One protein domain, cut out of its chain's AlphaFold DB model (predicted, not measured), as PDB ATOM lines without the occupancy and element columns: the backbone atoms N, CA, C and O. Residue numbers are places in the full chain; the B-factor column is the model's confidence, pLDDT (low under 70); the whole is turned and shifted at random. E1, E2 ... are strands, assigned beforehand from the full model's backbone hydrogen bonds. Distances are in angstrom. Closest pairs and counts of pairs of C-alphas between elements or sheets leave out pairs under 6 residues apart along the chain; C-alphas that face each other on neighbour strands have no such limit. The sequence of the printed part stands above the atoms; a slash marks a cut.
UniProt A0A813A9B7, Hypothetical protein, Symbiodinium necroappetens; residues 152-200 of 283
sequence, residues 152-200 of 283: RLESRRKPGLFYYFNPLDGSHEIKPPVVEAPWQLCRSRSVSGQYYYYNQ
ATOM      1  N   ARG A 152     -43.809  41.223  21.077       92.31
ATOM      2  CA  ARG A 152     -43.764  42.523  21.758       92.31
ATOM      3  C   ARG A 152     -42.315  42.880  22.079       92.31
ATOM      4  O   ARG A 152     -41.685  42.206  22.893       92.31
ATOM      5  N   LEU A 153     -41.816  43.956  21.482       94.56
ATOM      6  CA  LEU A 153     -40.454  44.457  21.651       94.56
ATOM      7  C   LEU A 153     -40.465  45.855  22.281       94.56
ATOM      8  O   LEU A 153     -41.417  46.620  22.135       94.56
ATOM      9  N   GLU A 154     -39.404  46.183  23.015       96.06
ATOM     10  CA  GLU A 154     -39.190  47.517  23.580       96.06
ATOM     11  C   GLU A 154     -38.426  48.400  22.581       96.06
ATOM     12  O   GLU A 154     -37.467  47.960  21.940       96.06
ATOM     13  N   SER A 155     -38.838  49.660  22.437       97.00
ATOM     14  CA  SER A 155     -38.183  50.611  21.543       97.00
ATOM     15  C   SER A 155     -36.771  50.939  22.020       97.00
ATOM     16  O   SER A 155     -36.568  51.481  23.105       97.00
ATOM     17  N   ARG A 156     -35.779  50.717  21.147       95.81
ATOM     18  CA  ARG A 156     -34.373  51.074  21.415       95.81
ATOM     19  C   ARG A 156     -34.161  52.581  21.581       95.81
ATOM     20  O   ARG A 156     -33.208  52.988  22.234       95.81
ATOM     21  N   ARG A 157     -35.015  53.404  20.958       96.81
ATOM     22  CA  ARG A 157     -34.912  54.875  20.993       96.81
ATOM     23  C   ARG A 157     -35.626  55.484  22.199       96.81
ATOM     24  O   ARG A 157     -35.214  56.538  22.671       96.81
ATOM     25  N   LYS A 158     -36.705  54.854  22.667       96.25
ATOM     26  CA  LYS A 158     -37.547  55.336  23.769       96.25
ATOM     27  C   LYS A 158     -37.797  54.182  24.749       96.25
ATOM     28  O   LYS A 158     -38.803  53.486  24.591       96.25
ATOM     29  N   PRO A 159     -36.890  53.950  25.718       96.25
ATOM     30  CA  PRO A 159     -37.073  52.886  26.699       96.25
ATOM     31  C   PRO A 159     -38.396  53.074  27.454       96.25
ATOM     32  O   PRO A 159     -38.811  54.199  27.730       96.25
ATOM     33  N   GLY A 160     -39.073  51.968  27.744       95.06
ATOM     34  CA  GLY A 160     -40.417  51.918  28.320       95.06
ATOM     35  C   GLY A 160     -41.567  51.944  27.306       95.06
ATOM     36  O   GLY A 160     -42.695  51.627  27.682       95.06
ATOM     37  N   LEU A 161     -41.315  52.267  26.031       95.88
ATOM     38  CA  LEU A 161     -42.329  52.210  24.974       95.88
ATOM     39  C   LEU A 161     -42.241  50.874  24.231       95.88
ATOM     40  O   LEU A 161     -41.162  50.464  23.806       95.88
ATOM     41  N   PHE A 162     -43.376  50.197  24.068       95.44
ATOM     42  CA  PHE A 162     -43.445  48.879  23.436       95.44
ATOM     43  C   PHE A 162     -44.154  48.952  22.085       95.44
ATOM     44  O   PHE A 162     -45.076  49.746  21.920       95.44
ATOM     45  N   TYR A 163     -43.736  48.100  21.154       96.12
ATOM     46  CA  TYR A 163     -44.376  47.893  19.857       96.12
ATOM     47  C   TYR A 163     -44.471  46.395  19.551       96.12
ATOM     48  O   TYR A 163     -43.796  45.574  20.180       96.12
ATOM     49  N   TYR A 164     -45.330  46.042  18.605       94.69
ATOM     50  CA  TYR A 164     -45.537  44.676  18.144       94.69
ATOM     51  C   TYR A 164     -44.855  44.513  16.791       94.69
ATOM     52  O   TYR A 164     -45.104  45.291  15.877       94.69
ATOM     53  N   PHE A 165     -43.956  43.539  16.692       94.31
ATOM     54  CA  PHE A 165     -43.200  43.222  15.488       94.31
ATOM     55  C   PHE A 165     -43.638  41.866  14.950       94.31
ATOM     56  O   PHE A 165     -43.654  40.881  15.699       94.31
ATOM     57  N   ASN A 166     -43.959  41.820  13.664       91.25
ATOM     58  CA  ASN A 166     -44.190  40.576  12.955       91.25
ATOM     59  C   ASN A 166     -42.909  40.213  12.175       91.25
ATOM     60  O   ASN A 166     -42.469  40.962  11.303       91.25
ATOM     61  N   PRO A 167     -42.242  39.092  12.516       87.50
ATOM     62  CA  PRO A 167     -40.974  38.724  11.892       87.50
ATOM     63  C   PRO A 167     -41.117  38.249  10.443       87.50
ATOM     64  O   PRO A 167     -40.096  38.082   9.782       87.50
ATOM     65  N   LEU A 168     -42.339  37.986   9.971       87.81
ATOM     66  CA  LEU A 168     -42.563  37.425   8.642       87.81
ATOM     67  C   LEU A 168     -42.662  38.486   7.548       87.81
ATOM     68  O   LEU A 168     -42.046  38.343   6.497       87.81
ATOM     69  N   ASP A 169     -43.403  39.555   7.812       91.06
ATOM     70  CA  ASP A 169     -43.570  40.698   6.910       91.06
ATOM     71  C   ASP A 169     -42.603  41.851   7.242       91.06
ATOM     72  O   ASP A 169     -42.377  42.735   6.418       91.06
ATOM     73  N   GLY A 170     -42.009  41.845   8.440       92.81
ATOM     74  CA  GLY A 170     -41.210  42.955   8.949       92.81
ATOM     75  C   GLY A 170     -42.052  44.153   9.407       92.81
ATOM     76  O   GLY A 170     -41.494  45.221   9.689       92.81
ATOM     77  N   SER A 171     -43.375  43.997   9.501       92.06
ATOM     78  CA  SER A 171     -44.302  45.045   9.923       92.06
ATOM     79  C   SER A 171     -44.162  45.336  11.413       92.06
ATOM     80  O   SER A 171     -43.834  44.471  12.236       92.06
ATOM     81  N   HIS A 172     -44.424  46.590  11.775       95.06
ATOM     82  CA  HIS A 172     -44.429  47.037  13.159       95.06
ATOM     83  C   HIS A 172     -45.659  47.890  13.446       95.06
ATOM     84  O   HIS A 172     -45.942  48.852  12.738       95.06
ATOM     85  N   GLU A 173     -46.350  47.572  14.535       95.00
ATOM     86  CA  GLU A 173     -47.536  48.300  14.974       95.00
ATOM     87  C   GLU A 173     -47.394  48.757  16.425       95.00
ATOM     88  O   GLU A 173     -46.862  48.057  17.293       95.00
ATOM     89  N   ILE A 174     -47.859  49.977  16.695       94.56
ATOM     90  CA  ILE A 174     -47.888  50.538  18.054       94.56
ATOM     91  C   ILE A 174     -49.075  49.961  18.826       94.56
ATOM     92  O   ILE A 174     -48.976  49.682  20.023       94.56
ATOM     93  N   LYS A 175     -50.210  49.797  18.142       90.25
ATOM     94  CA  LYS A 175     -51.409  49.219  18.734       90.25
ATOM     95  C   LYS A 175     -51.273  47.693  18.710       90.25
ATOM     96  O   LYS A 175     -50.779  47.155  17.724       90.25
ATOM     97  N   PRO A 176     -51.655  46.991  19.789       84.50
ATOM     98  CA  PRO A 176     -51.755  45.541  19.735       84.50
ATOM     99  C   PRO A 176     -52.744  45.145  18.633       84.50
ATOM    100  O   PRO A 176     -53.761  45.834  18.491       84.50
ATOM    101  N   PRO A 177     -52.489  44.048  17.898       81.00
ATOM    102  CA  PRO A 177     -53.454  43.546  16.934       81.00
ATOM    103  C   PRO A 177     -54.787  43.314  17.649       81.00
ATOM    104  O   PRO A 177     -54.832  42.707  18.727       81.00
ATOM    105  N   VAL A 178     -55.860  43.854  17.072       84.31
ATOM    106  CA  VAL A 178     -57.213  43.639  17.579       84.31
ATOM    107  C   VAL A 178     -57.551  42.191  17.279       84.31
ATOM    108  O   VAL A 178     -57.694  41.803  16.125       84.31
ATOM    109  N   VAL A 179     -57.619  41.374  18.322       85.00
ATOM    110  CA  VAL A 179     -58.051  39.991  18.169       85.00
ATOM    111  C   VAL A 179     -59.570  39.985  18.239       85.00
ATOM    112  O   VAL A 179     -60.145  40.402  19.246       85.00
ATOM    113  N   GLU A 180     -60.216  39.559  17.160       84.62
ATOM    114  CA  GLU A 180     -61.669  39.448  17.115       84.62
ATOM    115  C   GLU A 180     -62.165  38.363  18.088       84.62
ATOM    116  O   GLU A 180     -61.486  37.363  18.365       84.62
ATOM    117  N   ALA A 181     -63.369  38.564  18.632       82.06
ATOM    118  CA  ALA A 181     -64.056  37.533  19.405       82.06
ATOM    119  C   ALA A 181     -64.149  36.248  18.557       82.06
ATOM    120  O   ALA A 181     -64.406  36.343  17.358       82.06
ATOM    121  N   PRO A 182     -63.934  35.042  19.121       87.62
ATOM    122  CA  PRO A 182     -64.080  34.643  20.532       87.62
ATOM    123  C   PRO A 182     -62.791  34.653  21.381       87.62
ATOM    124  O   PRO A 182     -62.770  34.082  22.478       87.62
ATOM    125  N   TRP A 183     -61.695  35.232  20.889       86.06
ATOM    126  CA  TRP A 183     -60.426  35.229  21.614       86.06
ATOM    127  C   TRP A 183     -60.394  36.305  22.704       86.06
ATOM    128  O   TRP A 183     -60.662  37.476  22.460       86.06
ATOM    129  N   GLN A 184     -60.014  35.918  23.919       88.06
ATOM    130  CA  GLN A 184     -59.889  36.805  25.071       88.06
ATOM    131  C   GLN A 184     -58.436  36.860  25.550       88.06
ATOM    132  O   GLN A 184     -57.789  35.827  25.721       88.06
ATOM    133  N   LEU A 185     -57.913  38.063  25.803       86.50
ATOM    134  CA  LEU A 185     -56.595  38.241  26.411       86.50
ATOM    135  C   LEU A 185     -56.654  37.889  27.905       86.50
ATOM    136  O   LEU A 185     -57.260  38.599  28.706       86.50
ATOM    137  N   CYS A 186     -55.978  36.813  28.291       90.56
ATOM    138  CA  CYS A 186     -55.876  36.332  29.661       90.56
ATOM    139  C   CYS A 186     -54.468  36.587  30.219       90.56
ATOM    140  O   CYS A 186     -53.454  36.404  29.543       90.56
ATOM    141  N   ARG A 187     -54.378  36.989  31.491       91.00
ATOM    142  CA  ARG A 187     -53.099  37.099  32.210       91.00
ATOM    143  C   ARG A 187     -52.711  35.736  32.783       91.00
ATOM    144  O   ARG A 187     -53.528  35.084  33.430       91.00
ATOM    145  N   SER A 188     -51.457  35.325  32.592       91.00
ATOM    146  CA  SER A 188     -50.926  34.105  33.208       91.00
ATOM    147  C   SER A 188     -50.979  34.206  34.732       91.00
ATOM    148  O   SER A 188     -50.509  35.182  35.321       91.00
ATOM    149  N   ARG A 189     -51.560  33.183  35.375       93.94
ATOM    150  CA  ARG A 189     -51.619  33.075  36.842       93.94
ATOM    151  C   ARG A 189     -50.292  32.615  37.447       93.94
ATOM    152  O   ARG A 189     -50.005  32.960  38.585       93.94
ATOM    153  N   SER A 190     -49.496  31.850  36.699       93.62
ATOM    154  CA  SER A 190     -48.229  31.280  37.172       93.62
ATOM    155  C   SER A 190     -47.043  32.225  36.989       93.62
ATOM    156  O   SER A 190     -46.122  32.207  37.801       93.62
ATOM    157  N   VAL A 191     -47.055  33.064  35.948       90.44
ATOM    158  CA  VAL A 191     -45.962  34.000  35.651       90.44
ATOM    159  C   VAL A 191     -46.514  35.413  35.537       90.44
ATOM    160  O   VAL A 191     -47.146  35.787  34.545       90.44
ATOM    161  N   SER A 192     -46.259  36.229  36.558       88.94
ATOM    162  CA  SER A 192     -46.667  37.632  36.567       88.94
ATOM    163  C   SER A 192     -46.057  38.383  35.381       88.94
ATOM    164  O   SER A 192     -44.842  38.363  35.192       88.94
ATOM    165  N   GLY A 193     -46.899  39.072  34.609       83.12
ATOM    166  CA  GLY A 193     -46.473  39.859  33.450       83.12
ATOM    167  C   GLY A 193     -46.494  39.106  32.119       83.12
ATOM    168  O   GLY A 193     -46.271  39.734  31.088       83.12
ATOM    169  N   GLN A 194     -46.801  37.804  32.106       83.56
ATOM    170  CA  GLN A 194     -47.104  37.079  30.869       83.56
ATOM    171  C   GLN A 194     -48.604  37.122  30.560       83.56
ATOM    172  O   GLN A 194     -49.439  36.992  31.458       83.56
ATOM    173  N   TYR A 195     -48.933  37.266  29.279       84.62
ATOM    174  CA  TYR A 195     -50.301  37.285  28.761       84.62
ATOM    175  C   TYR A 195     -50.424  36.281  27.612       84.62
ATOM    176  O   TYR A 195     -49.450  36.040  26.899       84.62
ATOM    177  N   TYR A 196     -51.604  35.691  27.449       85.06
ATOM    178  CA  TYR A 196     -51.923  34.749  26.378       85.06
ATOM    179  C   TYR A 196     -53.354  34.979  25.889       85.06
ATOM    180  O   TYR A 196     -54.195  35.455  26.648       85.06
ATOM    181  N   TYR A 197     -53.638  34.643  24.633       86.69
ATOM    182  CA  TYR A 197     -54.997  34.684  24.100       86.69
ATOM    183  C   TYR A 197     -55.667  33.320  24.287       86.69
ATOM    184  O   TYR A 197     -55.068  32.284  24.004       86.69
ATOM    185  N   TYR A 198     -56.894  33.324  24.798       86.50
ATOM    186  CA  TYR A 198     -57.709  32.138  25.037       86.50
ATOM    187  C   TYR A 198     -58.972  32.204  24.186       86.50
ATOM    188  O   TYR A 198     -59.740  33.156  24.298       86.50
ATOM    189  N   ASN A 199     -59.191  31.198  23.344       87.56
ATOM    190  CA  ASN A 199     -60.415  31.079  22.565       87.56
ATOM    191  C   ASN A 199     -61.494  30.376  23.398       87.56
ATOM    192  O   ASN A 199     -61.366  29.185  23.686       87.56
ATOM    193  N   GLN A 200     -62.569  31.086  23.755       86.88
ATOM    194  CA  GLN A 200     -63.676  30.487  24.513       86.88
ATOM    195  C   GLN A 200     -64.493  29.473  23.700       86.88
ATOM    196  O   GLN A 200     -65.113  28.589  24.285       86.88
TER     197      GLN A 200
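Overview. This is residues 152 to 200 of the 283 residues of the protein "Hypothetical protein" of Symbiodinium necroappetens (UniProt A0A813A9B7). With little regular structure, the printed part is two small strand hairpins, E1 with E2 and E3 with E4, set apart and joined by a long link, residues 166 to 182. Residues 172 to 173 of this link fold back to pair antiparallel with residues 164 to 165 of E2. The 49 printed residues include four named strands, E1 to E4 in order, in two antiparallel sheets; the class is all strand, with 17 residues in named elements. The whole is loose, with a radius of gyration of the C-alphas of 12.9 A, and spans 36 by 26 by 17 A.

Arrangement. E1, residues 152 to 154, and E2, residues 162 to 165, form an antiparallel hairpin at 131 degrees; N 153 and O 163, 2.9 A apart, are within hydrogen-bond range. E3, residues 183 to 187, and E4, residues 195 to 199, form another at 148 degrees, with N 184 and O 198 within range at 2.8 A. E1 and E2 are each apart from E3 and E4.

Along the chain. E1 starts at C-alpha 152 (-43.764, 42.523, 21.758). E3 and E4 measure 13.0 A and 13.4 A, E4 ending at C-alpha 199 (-60.415, 31.079, 22.565).

Size, cuts and confidence. The printed part has no cut, and no printed residue is under 70 in pLDDT.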